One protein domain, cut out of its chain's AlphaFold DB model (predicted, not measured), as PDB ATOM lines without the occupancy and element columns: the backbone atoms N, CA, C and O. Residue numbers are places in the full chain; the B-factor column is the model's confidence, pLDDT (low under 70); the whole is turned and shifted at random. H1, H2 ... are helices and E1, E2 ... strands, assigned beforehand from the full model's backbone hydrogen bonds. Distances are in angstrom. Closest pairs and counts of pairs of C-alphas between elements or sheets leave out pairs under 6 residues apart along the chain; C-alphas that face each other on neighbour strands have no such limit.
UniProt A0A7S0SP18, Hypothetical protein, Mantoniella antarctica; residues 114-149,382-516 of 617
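AT A GLANCE: This is residues 114 to 149 and 382 to 516 of the 617 residues of the protein "Hypothetical protein" of Mantoniella antarctica (UniProt A0A7S0SP18). What is the shape? There is little regular structure: a twisted mixed sheet, E2 E1 E4 E5 E6 E3 E7, has helix H2 over one face. What builds it? Along the 171 printed residues come E1 to E6, H1, H2 and E7, mixed in class. It is compact, radius of gyration of the C-alphas 17.0 A, and spans 55 by 41 by 32 A.

HOW THE PARTS SIT: Which strands pair? E1, residues 116 to 120, is parallel to E4, residues 412 to 416; N 119 and O 414 are 2.8 A apart. Is H2 on the sheet? H2, residues 472 to 489, is on it, with 10 of 14 O i to N i+4 pairs within hydrogen-bond range.

IN THESE COORDINATES: Where does E1 begin? C-alpha 116 is at (-6.436, 51.687, 22.208). What comes last? E7, residues 512 to 516, ends at (-10.370, 46.239, -0.814).

THE WHOLE: Where is the cut? Residues 150 to 381 are not printed; C-alphas 149 and 382 are 26.6 A apart. Where is confidence low? pLDDT is under 70 in 42 residues.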
ATOM      1  N   GLY A 114     -10.392  56.909  21.921       91.31
ATOM      2  CA  GLY A 114     -10.762  55.496  22.001       91.31
ATOM      3  C   GLY A 114      -9.884  54.685  22.961       91.31
ATOM      4  O   GLY A 114      -8.734  55.029  23.251       91.31
ATOM      5  N   ARG A 115     -10.399  53.543  23.426       92.69
ATOM      6  CA  ARG A 115      -9.613  52.552  24.171       92.69
ATOM      7  C   ARG A 115      -8.703  51.792  23.204       92.69
ATOM      8  O   ARG A 115      -9.113  50.806  22.592       92.69
ATOM      9  N   PHE A 116      -7.469  52.269  23.070       94.00
ATOM     10  CA  PHE A 116      -6.436  51.687  22.208       94.00
ATOM     11  C   PHE A 116      -5.535  50.694  22.947       94.00
ATOM     12  O   PHE A 116      -5.417  50.755  24.173       94.00
ATOM     13  N   GLY A 117      -4.871  49.797  22.217       92.62
ATOM     14  CA  GLY A 117      -3.920  48.835  22.784       92.62
ATOM     15  C   GLY A 117      -3.444  47.783  21.784       92.62
ATOM     16  O   GLY A 117      -3.639  47.936  20.577       92.62
ATOM     17  N   SER A 118      -2.822  46.718  22.283       92.44
ATOM     18  CA  SER A 118      -2.470  45.535  21.497       92.44
ATOM     19  C   SER A 118      -3.417  44.373  21.801       92.44
ATOM     20  O   SER A 118      -3.762  44.128  22.958       92.44
ATOM     21  N   LEU A 119      -3.843  43.651  20.762       91.00
ATOM     22  CA  LEU A 119      -4.596  42.404  20.885       91.00
ATOM     23  C   LEU A 119      -3.699  41.230  20.509       91.00
ATOM     24  O   LEU A 119      -3.191  41.150  19.392       91.00
ATOM     25  N   ASP A 120      -3.534  40.310  21.444       88.81
ATOM     26  CA  ASP A 120      -2.758  39.096  21.270       88.81
ATOM     27  C   ASP A 120      -3.579  38.030  20.535       88.81
ATOM     28  O   ASP A 120      -4.563  37.513  21.063       88.81
ATOM     29  N   ALA A 121      -3.208  37.706  19.297       89.75
ATOM     30  CA  ALA A 121      -4.020  36.858  18.430       89.75
ATOM     31  C   ALA A 121      -4.057  35.380  18.851       89.75
ATOM     32  O   ALA A 121      -4.964  34.667  18.422       89.75
ATOM     33  N   GLU A 122      -3.103  34.906  19.653       88.12
ATOM     34  CA  GLU A 122      -3.040  33.515  20.119       88.12
ATOM     35  C   GLU A 122      -3.809  33.329  21.429       88.12
ATOM     36  O   GLU A 122      -4.579  32.381  21.572       88.12
ATOM     37  N   THR A 123      -3.619  34.249  22.379       83.38
ATOM     38  CA  THR A 123      -4.220  34.180  23.722       83.38
ATOM     39  C   THR A 123      -5.563  34.908  23.829       83.38
ATOM     40  O   THR A 123      -6.294  34.701  24.794       83.38
ATOM     41  N   ASN A 124      -5.894  35.753  22.846       82.12
ATOM     42  CA  ASN A 124      -7.024  36.687  22.852       82.12
ATOM     43  C   ASN A 124      -7.058  37.607  24.094       82.12
ATOM     44  O   ASN A 124      -8.106  37.905  24.673       82.12
ATOM     45  N   VAL A 125      -5.868  38.046  24.516       84.19
ATOM     46  CA  VAL A 125      -5.669  39.024  25.590       84.19
ATOM     47  C   VAL A 125      -5.478  40.407  24.980       84.19
ATOM     48  O   VAL A 125      -4.602  40.615  24.139       84.19
ATOM     49  N   PHE A 126      -6.273  41.376  25.433       87.44
ATOM     50  CA  PHE A 126      -6.082  42.782  25.085       87.44
ATOM     51  C   PHE A 126      -5.288  43.510  26.174       87.44
ATOM     52  O   PHE A 126      -5.721  43.587  27.329       87.44
ATOM     53  N   THR A 127      -4.155  44.094  25.787       88.81
ATOM     54  CA  THR A 127      -3.323  44.945  26.643       88.81
ATOM     55  C   THR A 127      -3.549  46.410  26.262       88.81
ATOM     56  O   THR A 127      -3.189  46.804  25.150       88.81
ATOM     57  N   PRO A 128      -4.135  47.245  27.143       90.00
ATOM     58  CA  PRO A 128      -4.324  48.664  26.867       90.00
ATOM     59  C   PRO A 128      -3.005  49.387  26.575       90.00
ATOM     60  O   PRO A 128      -1.968  49.096  27.172       90.00
ATOM     61  N   LYS A 129      -3.073  50.380  25.689       89.50
ATOM     62  CA  LYS A 129      -1.988  51.319  25.404       89.50
ATOM     63  C   LYS A 129      -1.544  52.006  26.700       89.50
ATOM     64  O   LYS A 129      -2.374  52.479  27.475       89.50
ATOM     65  N   ALA A 130      -0.231  52.077  26.913       84.25
ATOM     66  CA  ALA A 130       0.344  52.741  28.078       84.25
ATOM     67  C   ALA A 130       0.009  54.252  28.083       84.25
ATOM     68  O   ALA A 130      -0.041  54.869  27.014       84.25
ATOM     69  N   PRO A 131      -0.216  54.868  29.261       80.50
ATOM     70  CA  PRO A 131      -0.479  56.301  29.354       80.50
ATOM     71  C   PRO A 131       0.738  57.113  28.890       80.50
ATOM     72  O   PRO A 131       1.873  56.643  28.936       80.50
ATOM     73  N   THR A 132       0.516  58.355  28.458       73.94
ATOM     74  CA  THR A 132       1.542  59.185  27.799       73.94
ATOM     75  C   THR A 132       2.783  59.459  28.657       73.94
ATOM     76  O   THR A 132       3.876  59.652  28.123       73.94
ATOM     77  N   ASN A 133       2.640  59.428  29.983       73.81
ATOM     78  CA  ASN A 133       3.716  59.599  30.959       73.81
ATOM     79  C   ASN A 133       4.497  58.309  31.289       73.81
ATOM     80  O   ASN A 133       5.484  58.381  32.019       73.81
ATOM     81  N   ALA A 134       4.085  57.145  30.778       67.88
ATOM     82  CA  ALA A 134       4.829  55.899  30.912       67.88
ATOM     83  C   ALA A 134       5.797  55.734  29.730       67.88
ATOM     84  O   ALA A 134       5.383  55.711  28.570       67.88
ATOM     85  N   ALA A 135       7.091  55.603  30.025       62.56
ATOM     86  CA  ALA A 135       8.141  55.364  29.040       62.56
ATOM     87  C   ALA A 135       8.948  54.103  29.408       62.56
ATOM     88  O   ALA A 135       9.190  53.881  30.597       62.56
ATOM     89  N   PRO A 136       9.402  53.300  28.424       64.44
ATOM     90  CA  PRO A 136       9.181  53.453  26.981       64.44
ATOM     91  C   PRO A 136       7.778  52.996  26.536       64.44
ATOM     92  O   PRO A 136       7.208  52.063  27.098       64.44
ATOM     93  N   ARG A 137       7.237  53.627  25.484       71.38
ATOM     94  CA  ARG A 137       6.043  53.149  24.764       71.38
ATOM     95  C   ARG A 137       6.455  52.221  23.623       71.38
ATOM     96  O   ARG A 137       7.451  52.479  22.952       71.38
ATOM     97  N   SER A 138       5.677  51.166  23.385       72.50
ATOM     98  CA  SER A 138       5.861  50.288  22.225       72.50
ATOM     99  C   SER A 138       5.651  51.063  20.924       72.50
ATOM    100  O   SER A 138       4.665  51.786  20.789       72.50
ATOM    101  N   ALA A 139       6.558  50.887  19.966       73.81
ATOM    102  CA  ALA A 139       6.326  51.289  18.586       73.81
ATOM    103  C   ALA A 139       5.475  50.230  17.868       73.81
ATOM    104  O   ALA A 139       5.594  49.036  18.141       73.81
ATOM    105  N   ASP A 140       4.652  50.672  16.926       83.94
ATOM    106  CA  ASP A 140       3.907  49.829  15.994       83.94
ATOM    107  C   ASP A 140       3.892  50.488  14.614       83.94
ATOM    108  O   ASP A 140       4.103  51.696  14.497       83.94
ATOM    109  N   PHE A 141       3.601  49.707  13.575       79.88
ATOM    110  CA  PHE A 141       3.585  50.157  12.181       79.88
ATOM    111  C   PHE A 141       2.719  51.406  11.915       79.88
ATOM    112  O   PHE A 141       3.025  52.176  11.007       79.88
ATOM    113  N   PHE A 142       1.645  51.622  12.683       83.00
ATOM    114  CA  PHE A 142       0.718  52.744  12.508       83.00
ATOM    115  C   PHE A 142       0.960  53.897  13.499       83.00
ATOM    116  O   PHE A 142       0.254  54.905  13.444       83.00
ATOM    117  N   GLY A 143       1.911  53.749  14.428       87.12
ATOM    118  CA  GLY A 143       2.166  54.692  15.519       87.12
ATOM    119  C   GLY A 143       1.030  54.813  16.545       87.12
ATOM    120  O   GLY A 143       1.021  55.761  17.330       87.12
ATOM    121  N   LEU A 144       0.056  53.893  16.562       91.44
ATOM    122  CA  LEU A 144      -1.107  53.967  17.453       91.44
ATOM    123  C   LEU A 144      -0.707  53.914  18.933       91.44
ATOM    124  O   LEU A 144      -1.256  54.654  19.751       91.44
ATOM    125  N   LEU A 145       0.229  53.029  19.282       90.69
ATOM    126  CA  LEU A 145       0.672  52.750  20.648       90.69
ATOM    127  C   LEU A 145       1.656  53.806  21.161       90.69
ATOM    128  O   LEU A 145       1.659  54.109  22.356       90.69
ATOM    129  N   SER A 146       2.434  54.413  20.264       87.88
ATOM    130  CA  SER A 146       3.399  55.462  20.598       87.88
ATOM    131  C   SER A 146       2.796  56.870  20.622       87.88
ATOM    132  O   SER A 146       3.293  57.701  21.375       87.88
ATOM    133  N   ALA A 147       1.714  57.154  19.887       88.94
ATOM    134  CA  ALA A 147       1.122  58.494  19.797       88.94
ATOM    135  C   ALA A 147       0.674  59.096  21.143       88.94
ATOM    136  O   ALA A 147       0.137  58.386  21.993       88.94
ATOM    137  N   ASP A 148       0.775  60.418  21.302       89.00
ATOM    138  CA  ASP A 148       0.052  61.148  22.359       89.00
ATOM    139  C   ASP A 148      -1.400  61.434  21.963       89.00
ATOM    140  O   ASP A 148      -2.316  61.285  22.769       89.00
ATOM    141  N   GLU A 149      -1.609  61.813  20.702       91.69
ATOM    142  CA  GLU A 149      -2.893  62.247  20.161       91.69
ATOM    143  C   GLU A 149      -3.214  61.462  18.887       91.69
ATOM    144  O   GLU A 149      -2.352  61.258  18.028       91.69
ATOM    145  N   SER A 382       4.270  48.099  -1.931       68.38
ATOM    146  CA  SER A 382       3.675  47.348  -0.818       68.38
ATOM    147  C   SER A 382       2.154  47.336  -0.967       68.38
ATOM    148  O   SER A 382       1.533  48.290  -1.444       68.38
ATOM    149  N   THR A 383       1.533  46.227  -0.586       76.19
ATOM    150  CA  THR A 383       0.080  46.064  -0.607       76.19
ATOM    151  C   THR A 383      -0.409  45.772   0.802       76.19
ATOM    152  O   THR A 383       0.213  45.007   1.530       76.19
ATOM    153  N   LEU A 384      -1.558  46.346   1.151       88.00
ATOM    154  CA  LEU A 384      -2.378  45.942   2.289       88.00
ATOM    155  C   LEU A 384      -3.812  45.726   1.797       88.00
ATOM    156  O   LEU A 384      -4.238  46.327   0.804       88.00
ATOM    157  N   PHE A 385      -4.564  44.892   2.507       91.75
ATOM    158  CA  PHE A 385      -6.007  44.779   2.342       91.75
ATOM    159  C   PHE A 385      -6.720  45.407   3.530       91.75
ATOM    160  O   PHE A 385      -6.346  45.197   4.681       91.75
ATOM    161  N   SER A 386      -7.791  46.126   3.232       94.69
ATOM    162  CA  SER A 386      -8.797  46.534   4.206       94.69
ATOM    163  C   SER A 386     -10.016  45.635   4.050       94.69
ATOM    164  O   SER A 386     -10.536  45.517   2.944       94.69
ATOM    165  N   LEU A 387     -10.468  44.997   5.125       97.06
ATOM    166  CA  LEU A 387     -11.766  44.337   5.205       97.06
ATOM    167  C   LEU A 387     -12.731  45.277   5.924       97.06
ATOM    168  O   LEU A 387     -12.560  45.547   7.110       97.06
ATOM    169  N   MET A 388     -13.751  45.739   5.210       96.56
ATOM    170  CA  MET A 388     -14.911  46.433   5.767       96.56
ATOM    171  C   MET A 388     -15.945  45.382   6.167       96.56
ATOM    172  O   MET A 388     -16.315  44.554   5.332       96.56
ATOM    173  N   VAL A 389     -16.397  45.376   7.422       95.06
ATOM    174  CA  VAL A 389     -17.300  44.333   7.929       95.06
ATOM    175  C   VAL A 389     -18.337  44.895   8.904       95.06
ATOM    176  O   VAL A 389     -18.020  45.725   9.753       95.06
ATOM    177  N   ALA A 390     -19.586  44.441   8.789       93.19
ATOM    178  CA  ALA A 390     -20.664  44.769   9.722       93.19
ATOM    179  C   ALA A 390     -21.292  43.493  10.289       93.19
ATOM    180  O   ALA A 390     -21.681  42.593   9.540       93.19
ATOM    181  N   PHE A 391     -21.419  43.430  11.612       89.69
ATOM    182  CA  PHE A 391     -22.060  42.329  12.331       89.69
ATOM    183  C   PHE A 391     -23.469  42.720  12.807       89.69
ATOM    184  O   PHE A 391     -23.720  43.904  13.048       89.69
ATOM    185  N   PRO A 392     -24.406  41.756  12.935       85.94
ATOM    186  CA  PRO A 392     -25.750  42.042  13.429       85.94
ATOM    187  C   PRO A 392     -25.730  42.531  14.893       85.94
ATOM    188  O   PRO A 392     -24.761  42.270  15.609       85.94
ATOM    189  N   PRO A 393     -26.784  43.221  15.369       80.62
ATOM    190  CA  PRO A 393     -26.786  43.818  16.703       80.62
ATOM    191  C   PRO A 393     -26.589  42.765  17.797       80.62
ATOM    192  O   PRO A 393     -27.264  41.736  17.807       80.62
ATOM    193  N   GLY A 394     -25.660  43.014  18.723       73.94
ATOM    194  CA  GLY A 394     -25.361  42.101  19.829       73.94
ATOM    195  C   GLY A 394     -24.514  40.877  19.459       73.94
ATOM    196  O   GLY A 394     -24.196  40.086  20.348       73.94
ATOM    197  N   ALA A 395     -24.085  40.746  18.199       74.00
ATOM    198  CA  ALA A 395     -23.181  39.694  17.726       74.00
ATOM    199  C   ALA A 395     -21.882  39.572  18.538       74.00
ATOM    200  O   ALA A 395     -21.313  38.484  18.613       74.00
ATOM    201  N   LEU A 396     -21.417  40.682  19.118       73.19
ATOM    202  CA  LEU A 396     -20.148  40.791  19.838       73.19
ATOM    203  C   LEU A 396     -20.345  40.820  21.367       73.19
ATOM    204  O   LEU A 396     -19.549  41.402  22.102       73.19
ATOM    205  N   GLY A 397     -21.431  40.205  21.854       58.00
ATOM    206  CA  GLY A 397     -21.722  40.048  23.285       58.00
ATOM    207  C   GLY A 397     -22.638  41.115  23.900       58.00
ATOM    208  O   GLY A 397     -22.826  41.100  25.110       58.00
ATOM    209  N   GLY A 398     -23.225  42.001  23.085       46.16
ATOM    210  CA  GLY A 398     -24.338  42.887  23.464       46.16
ATOM    211  C   GLY A 398     -24.016  43.963  24.505       46.16
ATOM    212  O   GLY A 398     -24.152  43.734  25.704       46.16
ATOM    213  N   VAL A 399     -23.684  45.183  24.060       39.53
ATOM    214  CA  VAL A 399     -23.366  46.290  24.983       39.53
ATOM    215  C   VAL A 399     -23.975  47.626  24.555       39.53
ATOM    216  O   VAL A 399     -23.343  48.439  23.887       39.53
ATOM    217  N   HIS A 400     -25.183  47.901  25.050       31.70
ATOM    218  CA  HIS A 400     -25.720  49.263  25.192       31.70
ATOM    219  C   HIS A 400     -25.299  49.892  26.541       31.70
ATOM    220  O   HIS A 400     -26.082  50.573  27.197       31.70
ATOM    221  N   GLN A 401     -24.063  49.645  26.989       31.30
ATOM    222  CA  GLN A 401     -23.499  50.264  28.190       31.30
ATOM    223  C   GLN A 401     -22.257  51.083  27.852       31.30
ATOM    224  O   GLN A 401     -21.211  50.554  27.486       31.30
ATOM    225  N   VAL A 402     -22.382  52.395  28.040       30.50
ATOM    226  CA  VAL A 402     -21.244  53.307  28.148       30.50
ATOM    227  C   VAL A 402     -20.647  53.105  29.543       30.50
ATOM    228  O   VAL A 402     -21.153  53.641  30.526       30.50
ATOM    229  N   GLY A 403     -19.610  52.275  29.643       33.75
ATOM    230  CA  GLY A 403     -18.942  51.956  30.905       33.75
ATOM    231  C   GLY A 403     -17.749  51.013  30.707       33.75
ATOM    232  O   GLY A 403     -17.703  50.287  29.717       33.75
ATOM    233  N   PRO A 404     -16.767  50.992  31.627       31.89
ATOM    234  CA  PRO A 404     -15.481  50.316  31.412       31.89
ATOM    235  C   PRO A 404     -15.518  48.773  31.467       31.89
ATOM    236  O   PRO A 404     -14.464  48.150  31.352       31.89
ATOM    237  N   ALA A 405     -16.688  48.149  31.657       39.47
ATOM    238  CA  ALA A 405     -16.812  46.719  31.958       39.47
ATOM    239  C   ALA A 405     -18.027  46.031  31.294       39.47
ATOM    240  O   ALA A 405     -18.871  45.463  31.982       39.47
ATOM    241  N   ALA A 406     -18.098  46.053  29.958       37.38
ATOM    242  CA  ALA A 406     -18.747  45.022  29.136       37.38
ATOM    243  C   ALA A 406     -18.334  45.190  27.658       37.38
ATOM    244  O   ALA A 406     -18.153  46.313  27.189       37.38
ATOM    245  N   GLY A 407     -18.205  44.083  26.917       52.50
ATOM    246  CA  GLY A 407     -17.824  44.064  25.494       52.50
ATOM    247  C   GLY A 407     -16.343  43.807  25.232       52.50
ATOM    248  O   GLY A 407     -15.547  43.709  26.161       52.50
ATOM    249  N   LEU A 408     -15.987  43.742  23.943       57.78
ATOM    250  CA  LEU A 408     -14.634  43.476  23.420       57.78
ATOM    251  C   LEU A 408     -13.515  44.314  24.055       57.78
ATOM    252  O   LEU A 408     -12.360  43.903  24.069       57.78
ATOM    253  N   GLY A 409     -13.854  45.486  24.594       75.88
ATOM    254  CA  GLY A 409     -12.948  46.252  25.437       75.88
ATOM    255  C   GLY A 409     -11.900  47.063  24.681       75.88
ATOM    256  O   GLY A 409     -10.922  47.467  25.300       75.88
ATOM    257  N   PHE A 410     -12.082  47.334  23.389       88.81
ATOM    258  CA  PHE A 410     -11.230  48.256  22.640       88.81
ATOM    259  C   PHE A 410     -11.950  48.885  21.444       88.81
ATOM    260  O   PHE A 410     -12.883  48.305  20.885       88.81
ATOM    261  N   ASP A 411     -11.467  50.061  21.051       93.56
ATOM    262  CA  ASP A 411     -11.931  50.823  19.886       93.56
ATOM    263  C   ASP A 411     -10.956  50.696  18.704       93.56
ATOM    264  O   ASP A 411     -11.369  50.677  17.545       93.56
ATOM    265  N   ALA A 412      -9.664  50.501  18.990       95.69
ATOM    266  CA  ALA A 412      -8.715  49.926  18.044       95.69
ATOM    267  C   ALA A 412      -7.648  49.090  18.750       95.69
ATOM    268  O   ALA A 412      -7.225  49.410  19.862       95.69
ATOM    269  N   ALA A 413      -7.186  48.042  18.074       94.62
ATOM    270  CA  ALA A 413      -6.112  47.193  18.560       94.62
ATOM    271  C   ALA A 413      -5.102  46.873  17.456       94.62
ATOM    272  O   ALA A 413      -5.479  46.365  16.397       94.62
ATOM    273  N   VAL A 414      -3.817  47.110  17.731       96.00
ATOM    274  CA  VAL A 414      -2.720  46.518  16.952       96.00
ATOM    275  C   VAL A 414      -2.721  45.023  17.243       96.00
ATOM    276  O   VAL A 414      -2.587  44.616  18.396       96.00
ATOM    277  N   VAL A 415      -2.921  44.197  16.223       94.44
ATOM    278  CA  VAL A 415      -3.027  42.746  16.392       94.44
ATOM    279  C   VAL A 415      -1.637  42.132  16.279       94.44
ATOM    280  O   VAL A 415      -0.968  42.280  15.257       94.44
ATOM    281  N   VAL A 416      -1.203  41.438  17.330       91.88
ATOM    282  CA  VAL A 416       0.115  40.797  17.409       91.88
ATOM    283  C   VAL A 416      -0.013  39.282  17.258       91.88
ATOM    284  O   VAL A 416      -0.949  38.683  17.780       91.88
ATOM    285  N   ARG A 417       0.942  38.659  16.554       91.50
ATOM    286  CA  ARG A 417       0.991  37.204  16.271       91.50
ATOM    287  C   ARG A 417      -0.225  36.638  15.513       91.50
ATOM    288  O   ARG A 417      -0.525  35.454  15.604       91.50
ATOM    289  N   SER A 418      -0.909  37.469  14.722       94.00
ATOM    290  CA  SER A 418      -1.772  36.996  13.630       94.00
ATOM    291  C   SER A 418      -0.978  37.024  12.329       94.00
ATOM    292  O   SER A 418      -0.318  38.018  12.034       94.00
ATOM    293  N   ASP A 419      -1.086  35.972  11.519       94.06
ATOM    294  CA  ASP A 419      -0.570  35.980  10.148       94.06
ATOM    295  C   ASP A 419      -1.448  36.801   9.191       94.06
ATOM    296  O   ASP A 419      -0.980  37.157   8.112       94.06
ATOM    297  N   VAL A 420      -2.706  37.106   9.543       95.31
ATOM    298  CA  VAL A 420      -3.718  37.622   8.597       95.31
ATOM    299  C   VAL A 420      -4.110  39.075   8.858       95.31
ATOM    300  O   VAL A 420      -4.235  39.821   7.891       95.31
ATOM    301  N   VAL A 421      -4.266  39.515  10.113       96.25
ATOM    302  CA  VAL A 421      -4.698  40.883  10.483       96.25
ATOM    303  C   VAL A 421      -3.653  41.544  11.384       96.25
ATOM    304  O   VAL A 421      -3.238  40.938  12.359       96.25
ATOM    305  N   GLN A 422      -3.261  42.794  11.105       95.62
ATOM    306  CA  GLN A 422      -2.330  43.571  11.952       95.62
ATOM    307  C   GLN A 422      -2.987  44.747  12.697       95.62
ATOM    308  O   GLN A 422      -2.384  45.311  13.608       95.62
ATOM    309  N   LEU A 423      -4.213  45.143  12.338       96.56
ATOM    310  CA  LEU A 423      -4.961  46.195  13.037       96.56
ATOM    311  C   LEU A 423      -6.472  45.969  12.902       96.56
ATOM    312  O   LEU A 423      -6.975  45.750  11.800       96.56
ATOM    313  N   LEU A 424      -7.180  46.055  14.027       96.56
ATOM    314  CA  LEU A 424      -8.640  46.095  14.121       96.56
ATOM    315  C   LEU A 424      -9.094  47.485  14.562       96.56
ATOM    316  O   LEU A 424      -8.538  48.042  15.504       96.56
ATOM    317  N   VAL A 425     -10.127  48.018  13.914       97.12
ATOM    318  CA  VAL A 425     -10.729  49.325  14.207       97.12
ATOM    319  C   VAL A 425     -12.242  49.171  14.298       97.12
ATOM    320  O   VAL A 425     -12.881  48.731  13.339       97.12
ATOM    321  N   ARG A 426     -12.834  49.568  15.426       94.50
ATOM    322  CA  ARG A 426     -14.284  49.702  15.583       94.50
ATOM    323  C   ARG A 426     -14.709  50.989  14.903       94.50
ATOM    324  O   ARG A 426     -14.750  52.050  15.523       94.50
ATOM    325  N   ASP A 427     -14.991  50.902  13.611       93.62
ATOM    326  CA  ASP A 427     -15.269  52.059  12.763       93.62
ATOM    327  C   ASP A 427     -16.401  52.931  13.327       93.62
ATOM    328  O   ASP A 427     -16.262  54.148  13.348       93.62
ATOM    329  N   ALA A 428     -17.436  52.317  13.911       89.00
ATOM    330  CA  ALA A 428     -18.551  53.005  14.575       89.00
ATOM    331  C   ALA A 428     -18.187  53.801  15.853       89.00
ATOM    332  O   ALA A 428     -19.011  54.576  16.326       89.00
ATOM    333  N   SER A 429     -16.990  53.625  16.429       92.50
ATOM    334  CA  SER A 429     -16.530  54.372  17.620       92.50
ATOM    335  C   SER A 429     -15.745  55.648  17.286       92.50
ATOM    336  O   SER A 429     -15.349  56.391  18.187       92.50
ATOM    337  N   LYS A 430     -15.500  55.916  15.997       95.19
ATOM    338  CA  LYS A 430     -14.841  57.144  15.545       95.19
ATOM    339  C   LYS A 430     -15.766  58.355  15.763       95.19
ATOM    340  O   LYS A 430     -16.937  58.290  15.384       95.19
ATOM    341  N   PRO A 431     -15.265  59.481  16.305       95.62
ATOM    342  CA  PRO A 431     -15.994  60.744  16.362       95.62
ATOM    343  C   PRO A 431     -16.669  61.111  15.037       95.62
ATOM    344  O   PRO A 431     -16.097  60.938  13.963       95.62
ATOM    345  N   GLY A 432     -17.891  61.638  15.114       91.69
ATOM    346  CA  GLY A 432     -18.666  62.025  13.935       91.69
ATOM    347  C   GLY A 432     -19.369  60.876  13.208       91.69
ATOM    348  O   GLY A 432     -20.153  61.148  12.300       91.69
ATOM    349  N   ARG A 433     -19.157  59.612  13.604       89.19
ATOM    350  CA  ARG A 433     -20.011  58.509  13.152       89.19
ATOM    351  C   ARG A 433     -21.401  58.607  13.800       89.19
ATOM    352  O   ARG A 433     -21.491  58.844  15.005       89.19
ATOM    353  N   PRO A 434     -22.483  58.424  13.025       84.00
ATOM    354  CA  PRO A 434     -23.837  58.399  13.562       84.00
ATOM    355  C   PRO A 434     -24.074  57.141  14.410       84.00
ATOM    356  O   PRO A 434     -23.559  56.059  14.119       84.00
ATOM    357  N   VAL A 435     -24.893  57.277  15.457       83.50
ATOM    358  CA  VAL A 435     -25.406  56.125  16.208       83.50
ATOM    359  C   VAL A 435     -26.491  55.470  15.364       83.50
ATOM    360  O   VAL A 435     -27.595  56.001  15.242       83.50
ATOM    361  N   ARG A 436     -26.169  54.320  14.773       84.81
ATOM    362  CA  ARG A 436     -27.053  53.647  13.823       84.81
ATOM    363  C   ARG A 436     -28.328  53.139  14.495       84.81
ATOM    364  O   ARG A 436     -28.266  52.313  15.406       84.81
ATOM    365  N   ALA A 437     -29.489  53.546  13.982       82.75
ATOM    366  CA  ALA A 437     -30.794  53.035  14.425       82.75
ATOM    367  C   ALA A 437     -30.977  51.527  14.147       82.75
ATOM    368  O   ALA A 437     -31.833  50.865  14.734       82.75
ATOM    369  N   ASP A 438     -30.171  50.978  13.238       81.06
ATOM    370  CA  ASP A 438     -30.232  49.591  12.794       81.06
ATOM    371  C   ASP A 438     -29.475  48.604  13.712       81.06
ATOM    372  O   ASP A 438     -29.702  47.390  13.605       81.06
ATOM    373  N   GLY A 439     -28.640  49.139  14.615       83.75
ATOM    374  CA  GLY A 439     -27.820  48.437  15.603       83.75
ATOM    375  C   GLY A 439     -26.576  47.719  15.061       83.75
ATOM    376  O   GLY A 439     -25.986  46.934  15.801       83.75
ATOM    377  N   LEU A 440     -26.192  47.910  13.792       86.94
ATOM    378  CA  LEU A 440     -25.082  47.168  13.182       86.94
ATOM    379  C   LEU A 440     -23.712  47.569  13.744       86.94
ATOM    380  O   LEU A 440     -23.336  48.742  13.775       86.94
ATOM    381  N   GLU A 441     -22.915  46.566  14.111       87.81
ATOM    382  CA  GLU A 441     -21.568  46.765  14.646       87.81
ATOM    383  C   GLU A 441     -20.542  46.798  13.507       87.81
ATOM    384  O   GLU A 441     -20.161  45.758  12.962       87.81
ATOM    385  N   CYS A 442     -20.108  48.005  13.135       92.88
ATOM    386  CA  CYS A 442     -19.213  48.256  12.002       92.88
ATOM    387  C   CYS A 442     -17.735  48.260  12.417       92.88
ATOM    388  O   CYS A 442     -17.333  49.000  13.320       92.88
ATOM    389  N   TRP A 443     -16.924  47.472  11.710       95.31
ATOM    390  CA  TRP A 443     -15.488  47.305  11.928       95.31
ATOM    391  C   TRP A 443     -14.707  47.383  10.613       95.31
ATOM    392  O   TRP A 443     -15.218  47.064   9.537       95.31
ATOM    393  N   VAL A 444     -13.435  47.762  10.720       97.62
ATOM    394  CA  VAL A 444     -12.449  47.659   9.644       97.62
ATOM    395  C   VAL A 444     -11.233  46.899  10.163       97.62
ATOM    396  O   VAL A 444     -10.715  47.199  11.238       97.62
ATOM    397  N   ALA A 445     -10.778  45.910   9.398       97.50
ATOM    398  CA  ALA A 445      -9.567  45.149   9.681       97.50
ATOM    399  C   ALA A 445      -8.529  45.380   8.580       97.50
ATOM    400  O   ALA A 445      -8.858  45.315   7.396       97.50
ATOM    401  N   LEU A 446      -7.277  45.620   8.958       96.12
ATOM    402  CA  LEU A 446      -6.157  45.770   8.031       96.12
ATOM    403  C   LEU A 446      -5.293  44.515   8.059       96.12
ATOM    404  O   LEU A 446      -4.895  44.053   9.132       96.12
ATOM    405  N   SER A 447      -5.026  43.952   6.881       95.19
ATOM    406  CA  SER A 447      -4.260  42.717   6.762       95.19
ATOM    407  C   SER A 447      -2.809  42.898   7.180       95.19
ATOM    408  O   SER A 447      -2.268  43.992   7.031       95.19
ATOM    409  N   THR A 448      -2.137  41.819   7.586       92.19
ATOM    410  CA  THR A 448      -0.669  41.846   7.626       92.19
ATOM    411  C   THR A 448      -0.101  42.116   6.229       92.19
ATOM    412  O   THR A 448      -0.703  41.759   5.206       92.19
ATOM    413  N   ARG A 449       1.105  42.687   6.182       85.94
ATOM    414  CA  ARG A 449       1.915  42.737   4.958       85.94
ATOM    415  C   ARG A 449       2.215  41.329   4.410       85.94
ATOM    416  O   ARG A 449       2.029  41.106   3.219       85.94
ATOM    417  N   ARG A 450       2.579  40.367   5.273       86.19
ATOM    418  CA  ARG A 450       2.901  38.967   4.907       86.19
ATOM    419  C   ARG A 450       1.750  38.280   4.162       86.19
ATOM    420  O   ARG A 450       1.961  37.657   3.123       86.19
ATOM    421  N   PHE A 451       0.526  38.407   4.677       90.38
ATOM    422  CA  PHE A 451      -0.676  37.882   4.029       90.38
ATOM    423  C   PHE A 451      -0.920  38.564   2.685       90.38
ATOM    424  O   PHE A 451      -1.180  37.886   1.690       90.38
ATOM    425  N   ALA A 452      -0.794  39.892   2.640       88.12
ATOM    426  CA  ALA A 452      -0.999  40.641   1.413       88.12
ATOM    427  C   ALA A 452       0.008  40.254   0.317       88.12
ATOM    428  O   ALA A 452      -0.401  39.986  -0.808       88.12
ATOM    429  N   GLU A 453       1.296  40.140   0.644       84.94
ATOM    430  CA  GLU A 453       2.345  39.685  -0.276       84.94
ATOM    431  C   GLU A 453       2.088  38.256  -0.772       84.94
ATOM    432  O   GLU A 453       2.153  38.013  -1.975       84.94
ATOM    433  N   LYS A 454       1.698  37.328   0.114       85.62
ATOM    434  CA  LYS A 454       1.349  35.948  -0.264       85.62
ATOM    435  C   LYS A 454       0.175  35.880  -1.248       85.62
ATOM    436  O   LYS A 454       0.214  35.087  -2.184       85.62
ATOM    437  N   VAL A 455      -0.860  36.701  -1.050       82.88
ATOM    438  CA  VAL A 455      -2.005  36.802  -1.972       82.88
ATOM    439  C   VAL A 455      -1.586  37.432  -3.304       82.88
ATOM    440  O   VAL A 455      -1.958  36.946  -4.370       82.88
ATOM    441  N   VAL A 456      -0.805  38.514  -3.261       78.88
ATOM    442  CA  VAL A 456      -0.364  39.257  -4.451       78.88
ATOM    443  C   VAL A 456       0.642  38.466  -5.288       78.88
ATOM    444  O   VAL A 456       0.633  38.607  -6.504       78.88
ATOM    445  N   ALA A 457       1.449  37.586  -4.695       77.94
ATOM    446  CA  ALA A 457       2.354  36.709  -5.441       77.94
ATOM    447  C   ALA A 457       1.615  35.781  -6.431       77.94
ATOM    448  O   ALA A 457       2.167  35.442  -7.474       77.94
ATOM    449  N   GLY A 458       0.362  35.407  -6.139       71.19
ATOM    450  CA  GLY A 458      -0.494  34.643  -7.057       71.19
ATOM    451  C   GLY A 458      -1.253  35.490  -8.090       71.19
ATOM    452  O   GLY A 458      -1.832  34.934  -9.019       71.19
ATOM    453  N   ALA A 459      -1.277  36.817  -7.928       68.50
ATOM    454  CA  ALA A 459      -1.934  37.772  -8.824       68.50
ATOM    455  C   ALA A 459      -1.335  39.187  -8.607       68.50
ATOM    456  O   ALA A 459      -1.873  39.987  -7.823       68.50
ATOM    457  N   PRO A 460      -0.194  39.504  -9.257       68.19
ATOM    458  CA  PRO A 460       0.503  40.780  -9.080       68.19
ATOM    459  C   PRO A 460      -0.341  41.952  -9.596       68.19
ATOM    460  O   PRO A 460      -1.296  41.744 -10.335       68.19
ATOM    461  N   LEU A 461      -0.024  43.194  -9.201       64.81
ATOM    462  CA  LEU A 461      -0.784  44.392  -9.626       64.81
ATOM    463  C   LEU A 461      -0.672  44.667 -11.136       64.81
ATOM    464  O   LEU A 461      -1.538  45.311 -11.723       64.81
ATOM    465  N   SER A 462       0.403  44.185 -11.754       63.47
ATOM    466  CA  SER A 462       0.619  44.212 -13.192       63.47
ATOM    467  C   SER A 462       1.306  42.919 -13.625       63.47
ATOM    468  O   SER A 462       2.091  42.353 -12.862       63.47
ATOM    469  N   VAL A 463       0.987  42.461 -14.834       64.62
ATOM    470  CA  VAL A 463       1.659  41.373 -15.552       64.62
ATOM    471  C   VAL A 463       2.153  41.972 -16.866       64.62
ATOM    472  O   VAL A 463       1.371  42.604 -17.573       64.62
ATOM    473  N   ASP A 464       3.451  41.851 -17.150       65.69
ATOM    474  CA  ASP A 464       4.100  42.359 -18.370       65.69
ATOM    475  C   ASP A 464       3.780  43.835 -18.706       65.69
ATOM    476  O   ASP A 464       3.607  44.219 -19.860       65.69
ATOM    477  N   GLY A 465       3.662  44.680 -17.675       61.69
ATOM    478  CA  GLY A 465       3.330  46.105 -17.807       61.69
ATOM    479  C   GLY A 465       1.841  46.407 -18.011       61.69
ATOM    480  O   GLY A 465       1.457  47.571 -18.008       61.69
ATOM    481  N   THR A 466       0.980  45.393 -18.130       63.12
ATOM    482  CA  THR A 466      -0.485  45.547 -18.172       63.12
ATOM    483  C   THR A 466      -1.056  45.487 -16.757       63.12
ATOM    484  O   THR A 466      -0.647  44.633 -15.969       63.12
ATOM    485  N   TYR A 467      -1.988  46.371 -16.390       67.44
ATOM    486  CA  TYR A 467      -2.642  46.332 -15.077       67.44
ATOM    487  C   TYR A 467      -3.545  45.108 -14.901       67.44
ATOM    488  O   TYR A 467      -4.380  44.800 -15.748       67.44
ATOM    489  N   ASN A 468      -3.412  44.448 -13.752       68.44
ATOM    490  CA  ASN A 468      -4.238  43.318 -13.355       68.44
ATOM    491  C   ASN A 468      -5.333  43.799 -12.379       68.44
ATOM    492  O   ASN A 468      -5.024  44.152 -11.231       68.44
ATOM    493  N   PRO A 469      -6.605  43.866 -12.806       66.88
ATOM    494  CA  PRO A 469      -7.672  44.428 -11.991       66.88
ATOM    495  C   PRO A 469      -8.020  43.548 -10.784       66.88
ATOM    496  O   PRO A 469      -7.913  42.325 -10.803       66.88
ATOM    497  N   GLN A 470      -8.532  44.187  -9.729       72.00
ATOM    498  CA  GLN A 470      -9.098  43.505  -8.560       72.00
ATOM    499  C   GLN A 470     -10.434  42.840  -8.932       72.00
ATOM    500  O   GLN A 470     -11.503  43.409  -8.706       72.00
ATOM    501  N   THR A 471     -10.380  41.655  -9.540       72.56
ATOM    502  CA  THR A 471     -11.576  40.891  -9.924       72.56
ATOM    503  C   THR A 471     -12.354  40.397  -8.698       72.56
ATOM    504  O   THR A 471     -11.816  40.294  -7.591       72.56
ATOM    505  N   ALA A 472     -13.632  40.049  -8.888       71.44
ATOM    506  CA  ALA A 472     -14.439  39.438  -7.829       71.44
ATOM    507  C   ALA A 472     -13.801  38.128  -7.322       71.44
ATOM    508  O   ALA A 472     -13.596  37.980  -6.121       71.44
ATOM    509  N   ALA A 473     -13.369  37.254  -8.239       72.25
ATOM    510  CA  ALA A 473     -12.686  35.995  -7.924       72.25
ATOM    511  C   ALA A 473     -11.380  36.193  -7.124       72.25
ATOM    512  O   ALA A 473     -11.083  35.427  -6.210       72.25
ATOM    513  N   TYR A 474     -10.617  37.258  -7.397       76.75
ATOM    514  CA  TYR A 474      -9.451  37.614  -6.579       76.75
ATOM    515  C   TYR A 474      -9.850  37.959  -5.135       76.75
ATOM    516  O   TYR A 474      -9.203  37.524  -4.184       76.75
ATOM    517  N   MET A 475     -10.953  38.691  -4.946       84.38
ATOM    518  CA  MET A 475     -11.459  39.039  -3.614       84.38
ATOM    519  C   MET A 475     -12.141  37.875  -2.882       84.38
ATOM    520  O   MET A 475     -12.198  37.907  -1.649       84.38
ATOM    521  N   GLU A 476     -12.592  36.834  -3.583       79.94
ATOM    522  CA  GLU A 476     -13.076  35.580  -2.983       79.94
ATOM    523  C   GLU A 476     -11.955  34.780  -2.301       79.94
ATOM    524  O   GLU A 476     -12.213  34.105  -1.310       79.94
ATOM    525  N   ALA A 477     -10.695  34.912  -2.734       78.44
ATOM    526  CA  ALA A 477      -9.550  34.323  -2.026       78.44
ATOM    527  C   ALA A 477      -9.167  35.094  -0.739       78.44
ATOM    528  O   ALA A 477      -8.540  34.546   0.173       78.44
ATOM    529  N   VAL A 478      -9.545  36.374  -0.651       90.00
ATOM    530  CA  VAL A 478      -9.128  37.303   0.416       90.00
ATOM    531  C   VAL A 478     -10.193  37.452   1.499       90.00
ATOM    532  O   VAL A 478      -9.910  37.287   2.688       90.00
ATOM    533  N   THR A 479     -11.417  37.787   1.091       94.31
ATOM    534  CA  THR A 479     -12.499  38.211   1.993       94.31
ATOM    535  C   THR A 479     -12.873  37.125   3.009       94.31
ATOM    536  O   THR A 479     -12.907  37.446   4.196       94.31
ATOM    537  N   PRO A 480     -13.078  35.843   2.631       94.38
ATOM    538  CA  PRO A 480     -13.434  34.792   3.587       94.38
ATOM    539  C   PRO A 480     -12.345  34.553   4.638       94.38
ATOM    540  O   PRO A 480     -12.660  34.406   5.817       94.38
ATOM    541  N   THR A 481     -11.071  34.581   4.233       95.25
ATOM    542  CA  THR A 481      -9.920  34.386   5.129       95.25
ATOM    543  C   THR A 481      -9.823  35.505   6.164       95.25
ATOM    544  O   THR A 481      -9.708  35.237   7.359       95.25
ATOM    545  N   MET A 482      -9.950  36.765   5.731       96.81
ATOM    546  CA  MET A 482      -9.961  37.903   6.654       96.81
ATOM    547  C   MET A 482     -11.208  37.898   7.555       96.81
ATOM    548  O   MET A 482     -11.090  38.170   8.747       96.81
ATOM    549  N   VAL A 483     -12.392  37.542   7.039       96.00
ATOM    550  CA  VAL A 483     -13.627  37.437   7.845       96.00
ATOM    551  C   VAL A 483     -13.510  36.344   8.907       96.00
ATOM    552  O   VAL A 483     -13.945  36.558  10.039       96.00
ATOM    553  N   ALA A 484     -12.925  35.192   8.574       93.94
ATOM    554  CA  ALA A 484     -12.688  34.116   9.531       93.94
ATOM    555  C   ALA A 484     -11.762  34.574  10.669       93.94
ATOM    556  O   ALA A 484     -12.095  34.367  11.836       93.94
ATOM    557  N   GLU A 485     -10.665  35.268  10.344       94.88
ATOM    558  CA  GLU A 485      -9.751  35.802  11.358       94.88
ATOM    559  C   GLU A 485     -10.414  36.876  12.230       94.88
ATOM    560  O   GLU A 485     -10.333  36.799  13.454       94.88
ATOM    561  N   VAL A 486     -11.143  37.834  11.645       94.62
ATOM    562  CA  VAL A 486     -11.868  38.852  12.426       94.62
ATOM    563  C   VAL A 486     -12.889  38.200  13.363       94.62
ATOM    564  O   VAL A 486     -12.938  38.543  14.540       94.62
ATOM    565  N   ARG A 487     -13.666  37.214  12.896       91.31
ATOM    566  CA  ARG A 487     -14.625  36.484  13.751       91.31
ATOM    567  C   ARG A 487     -13.943  35.703  14.875       91.31
ATOM    568  O   ARG A 487     -14.518  35.584  15.952       91.31
ATOM    569  N   ARG A 488     -12.734  35.181  14.642       89.69
ATOM    570  CA  ARG A 488     -11.925  34.480  15.650       89.69
ATOM    571  C   ARG A 488     -11.397  35.449  16.712       89.69
ATOM    572  O   ARG A 488     -11.583  35.203  17.903       89.69
ATOM    573  N   LEU A 489     -10.801  36.562  16.280       88.94
ATOM    574  CA  LEU A 489     -10.272  37.614  17.154       88.94
ATOM    575  C   LEU A 489     -11.379  38.255  18.001       88.94
ATOM    576  O   LEU A 489     -11.202  38.422  19.201       88.94
ATOM    577  N   LEU A 490     -12.544  38.541  17.413       86.38
ATOM    578  CA  LEU A 490     -13.679  39.131  18.130       86.38
ATOM    579  C   LEU A 490     -14.558  38.102  18.886       86.38
ATOM    580  O   LEU A 490     -15.529  38.499  19.525       86.38
ATOM    581  N   GLY A 491     -14.282  36.794  18.786       74.94
ATOM    582  CA  GLY A 491     -15.142  35.732  19.345       74.94
ATOM    583  C   GLY A 491     -14.594  34.984  20.556       74.94
ATOM    584  O   GLY A 491     -15.364  34.454  21.360       74.94
ATOM    585  N   GLY A 492     -13.275  34.974  20.753       63.34
ATOM    586  CA  GLY A 492     -12.746  34.690  22.085       63.34
ATOM    587  C   GLY A 492     -13.148  35.837  23.007       63.34
ATOM    588  O   GLY A 492     -12.843  36.988  22.710       63.34
ATOM    589  N   GLY A 493     -13.861  35.540  24.097       58.34
ATOM    590  CA  GLY A 493     -14.220  36.556  25.085       58.34
ATOM    591  C   GLY A 493     -12.946  37.202  25.622       58.34
ATOM    592  O   GLY A 493     -12.172  36.525  26.295       58.34
ATOM    593  N   VAL A 494     -12.720  38.471  25.266       50.47
ATOM    594  CA  VAL A 494     -11.430  39.153  25.437       50.47
ATOM    595  C   VAL A 494     -11.054  39.187  26.912       50.47
ATOM    596  O   VAL A 494     -11.634  39.929  27.711       50.47
ATOM    597  N   ALA A 495     -10.064  38.377  27.279       49.56
ATOM    598  CA  ALA A 495      -9.572  38.317  28.641       49.56
ATOM    599  C   ALA A 495      -8.768  39.592  28.916       49.56
ATOM    600  O   ALA A 495      -7.642  39.760  28.448       49.56
ATOM    601  N   THR A 496      -9.356  40.521  29.670       48.88
ATOM    602  CA  THR A 496      -8.620  41.689  30.162       48.88
ATOM    603  C   THR A 496      -7.802  41.293  31.386       48.88
ATOM    604  O   THR A 496      -8.296  40.610  32.287       48.88
ATOM    605  N   VAL A 497      -6.537  41.717  31.428       45.66
ATOM    606  CA  VAL A 497      -5.639  41.443  32.558       45.66
ATOM    607  C   VAL A 497      -6.237  42.053  33.832       45.66
ATOM    608  O   VAL A 497      -6.236  43.268  34.002       45.66
ATOM    609  N   GLY A 498      -6.768  41.198  34.714       43.41
ATOM    610  CA  GLY A 498      -7.373  41.585  35.994       43.41
ATOM    611  C   GLY A 498      -8.859  41.243  36.178       43.41
ATOM    612  O   GLY A 498      -9.334  41.318  37.309       43.41
ATOM    613  N   ALA A 499      -9.593  40.824  35.137       44.47
ATOM    614  CA  ALA A 499     -11.007  40.438  35.254       44.47
ATOM    615  C   ALA A 499     -11.221  38.944  34.943       44.47
ATOM    616  O   ALA A 499     -11.100  38.500  33.804       44.47
ATOM    617  N   GLY A 500     -11.551  38.154  35.969       34.97
ATOM    618  CA  GLY A 500     -11.785  36.716  35.829       34.97
ATOM    619  C   GLY A 500     -13.171  36.390  35.266       34.97
ATOM    620  O   GLY A 500     -14.147  36.385  36.011       34.97
ATOM    621  N   GLY A 501     -13.251  36.059  33.976       39.66
ATOM    622  CA  GLY A 501     -14.466  35.517  33.360       39.66
ATOM    623  C   GLY A 501     -14.343  35.345  31.847       39.66
ATOM    624  O   GLY A 501     -14.271  36.329  31.121       39.66
ATOM    625  N   VAL A 502     -14.356  34.098  31.366       38.47
ATOM    626  CA  VAL A 502     -14.361  33.777  29.930       38.47
ATOM    627  C   VAL A 502     -15.766  33.344  29.519       38.47
ATOM    628  O   VAL A 502     -16.219  32.262  29.889       38.47
ATOM    629  N   LEU A 503     -16.439  34.168  28.717       43.59
ATOM    630  CA  LEU A 503     -17.645  33.790  27.977       43.59
ATOM    631  C   LEU A 503     -17.299  33.777  26.484       43.59
ATOM    632  O   LEU A 503     -17.313  34.812  25.823       43.59
ATOM    633  N   GLY A 504     -16.929  32.603  25.969       47.72
ATOM    634  CA  GLY A 504     -16.653  32.404  24.545       47.72
ATOM    635  C   GLY A 504     -17.951  32.241  23.757       47.72
ATOM    636  O   GLY A 504     -18.634  31.228  23.905       47.72
ATOM    637  N   GLY A 505     -18.284  33.227  22.925       56.91
ATOM    638  CA  GLY A 505     -19.438  33.194  22.027       56.91
ATOM    639  C   GLY A 505     -18.996  33.065  20.571       56.91
ATOM    640  O   GLY A 505     -18.065  33.734  20.133       56.91
ATOM    641  N   VAL A 506     -19.673  32.226  19.783       67.94
ATOM    642  CA  VAL A 506     -19.410  32.156  18.339       67.94
ATOM    643  C   VAL A 506     -19.946  33.425  17.678       67.94
ATOM    644  O   VAL A 506     -21.158  33.568  17.521       67.94
ATOM    645  N   VAL A 507     -19.056  34.325  17.250       81.06
ATOM    646  CA  VAL A 507     -19.450  35.515  16.477       81.06
ATOM    647  C   VAL A 507     -20.159  35.055  15.199       81.06
ATOM    648  O   VAL A 507     -19.579  34.264  14.438       81.06
ATOM    649  N   PRO A 508     -21.399  35.506  14.930       83.94
ATOM    650  CA  PRO A 508     -22.160  35.105  13.750       83.94
ATOM    651  C   PRO A 508     -21.482  35.543  12.445       83.94
ATOM    652  O   PRO A 508     -20.496  36.284  12.436       83.94
ATOM    653  N   ALA A 509     -21.998  35.065  11.313       87.88
ATOM    654  CA  ALA A 509     -21.588  35.602  10.020       87.88
ATOM    655  C   ALA A 509     -21.940  37.106   9.937       87.88
ATOM    656  O   ALA A 509     -22.984  37.513  10.459       87.88
ATOM    657  N   PRO A 510     -21.089  37.938   9.315       92.12
ATOM    658  CA  PRO A 510     -21.394  39.349   9.120       92.12
ATOM    659  C   PRO A 510     -22.520  39.537   8.094       92.12
ATOM    660  O   PRO A 510     -22.652  38.751   7.158       92.12
ATOM    661  N   VAL A 511     -23.295  40.613   8.242       90.69
ATOM    662  CA  VAL A 511     -24.339  41.014   7.275       90.69
ATOM    663  C   VAL A 511     -23.755  41.753   6.066       90.69
ATOM    664  O   VAL A 511     -24.376  41.825   5.010       90.69
ATOM    665  N   HIS A 512     -22.544  42.291   6.217       92.69
ATOM    666  CA  HIS A 512     -21.753  42.883   5.147       92.69
ATOM    667  C   HIS A 512     -20.281  42.539   5.363       92.69
ATOM    668  O   HIS A 512     -19.768  42.722   6.465       92.69
ATOM    669  N   ALA A 513     -19.594  42.088   4.317       93.62
ATOM    670  CA  ALA A 513     -18.148  41.920   4.306       93.62
ATOM    671  C   ALA A 513     -17.606  42.245   2.914       93.62
ATOM    672  O   ALA A 513     -18.091  41.708   1.918       93.62
ATOM    673  N   LYS A 514     -16.596  43.112   2.838       93.19
ATOM    674  CA  LYS A 514     -15.930  43.456   1.581       93.19
ATOM    675  C   LYS A 514     -14.466  43.795   1.811       93.19
ATOM    676  O   LYS A 514     -14.162  44.758   2.515       93.19
ATOM    677  N   SER A 515     -13.572  43.057   1.161       92.94
ATOM    678  CA  SER A 515     -12.163  43.438   1.086       92.94
ATOM    679  C   SER A 515     -11.894  44.441  -0.040       92.94
ATOM    680  O   SER A 515     -12.548  44.435  -1.084       92.94
ATOM    681  N   GLN A 516     -10.911  45.312   0.175       89.25
ATOM    682  CA  GLN A 516     -10.370  46.239  -0.814       89.25
ATOM    683  C   GLN A 516      -8.847  46.308  -0.677       89.25
ATOM    684  O   GLN A 516      -8.322  46.566   0.411       89.25
TER     685      GLN A 516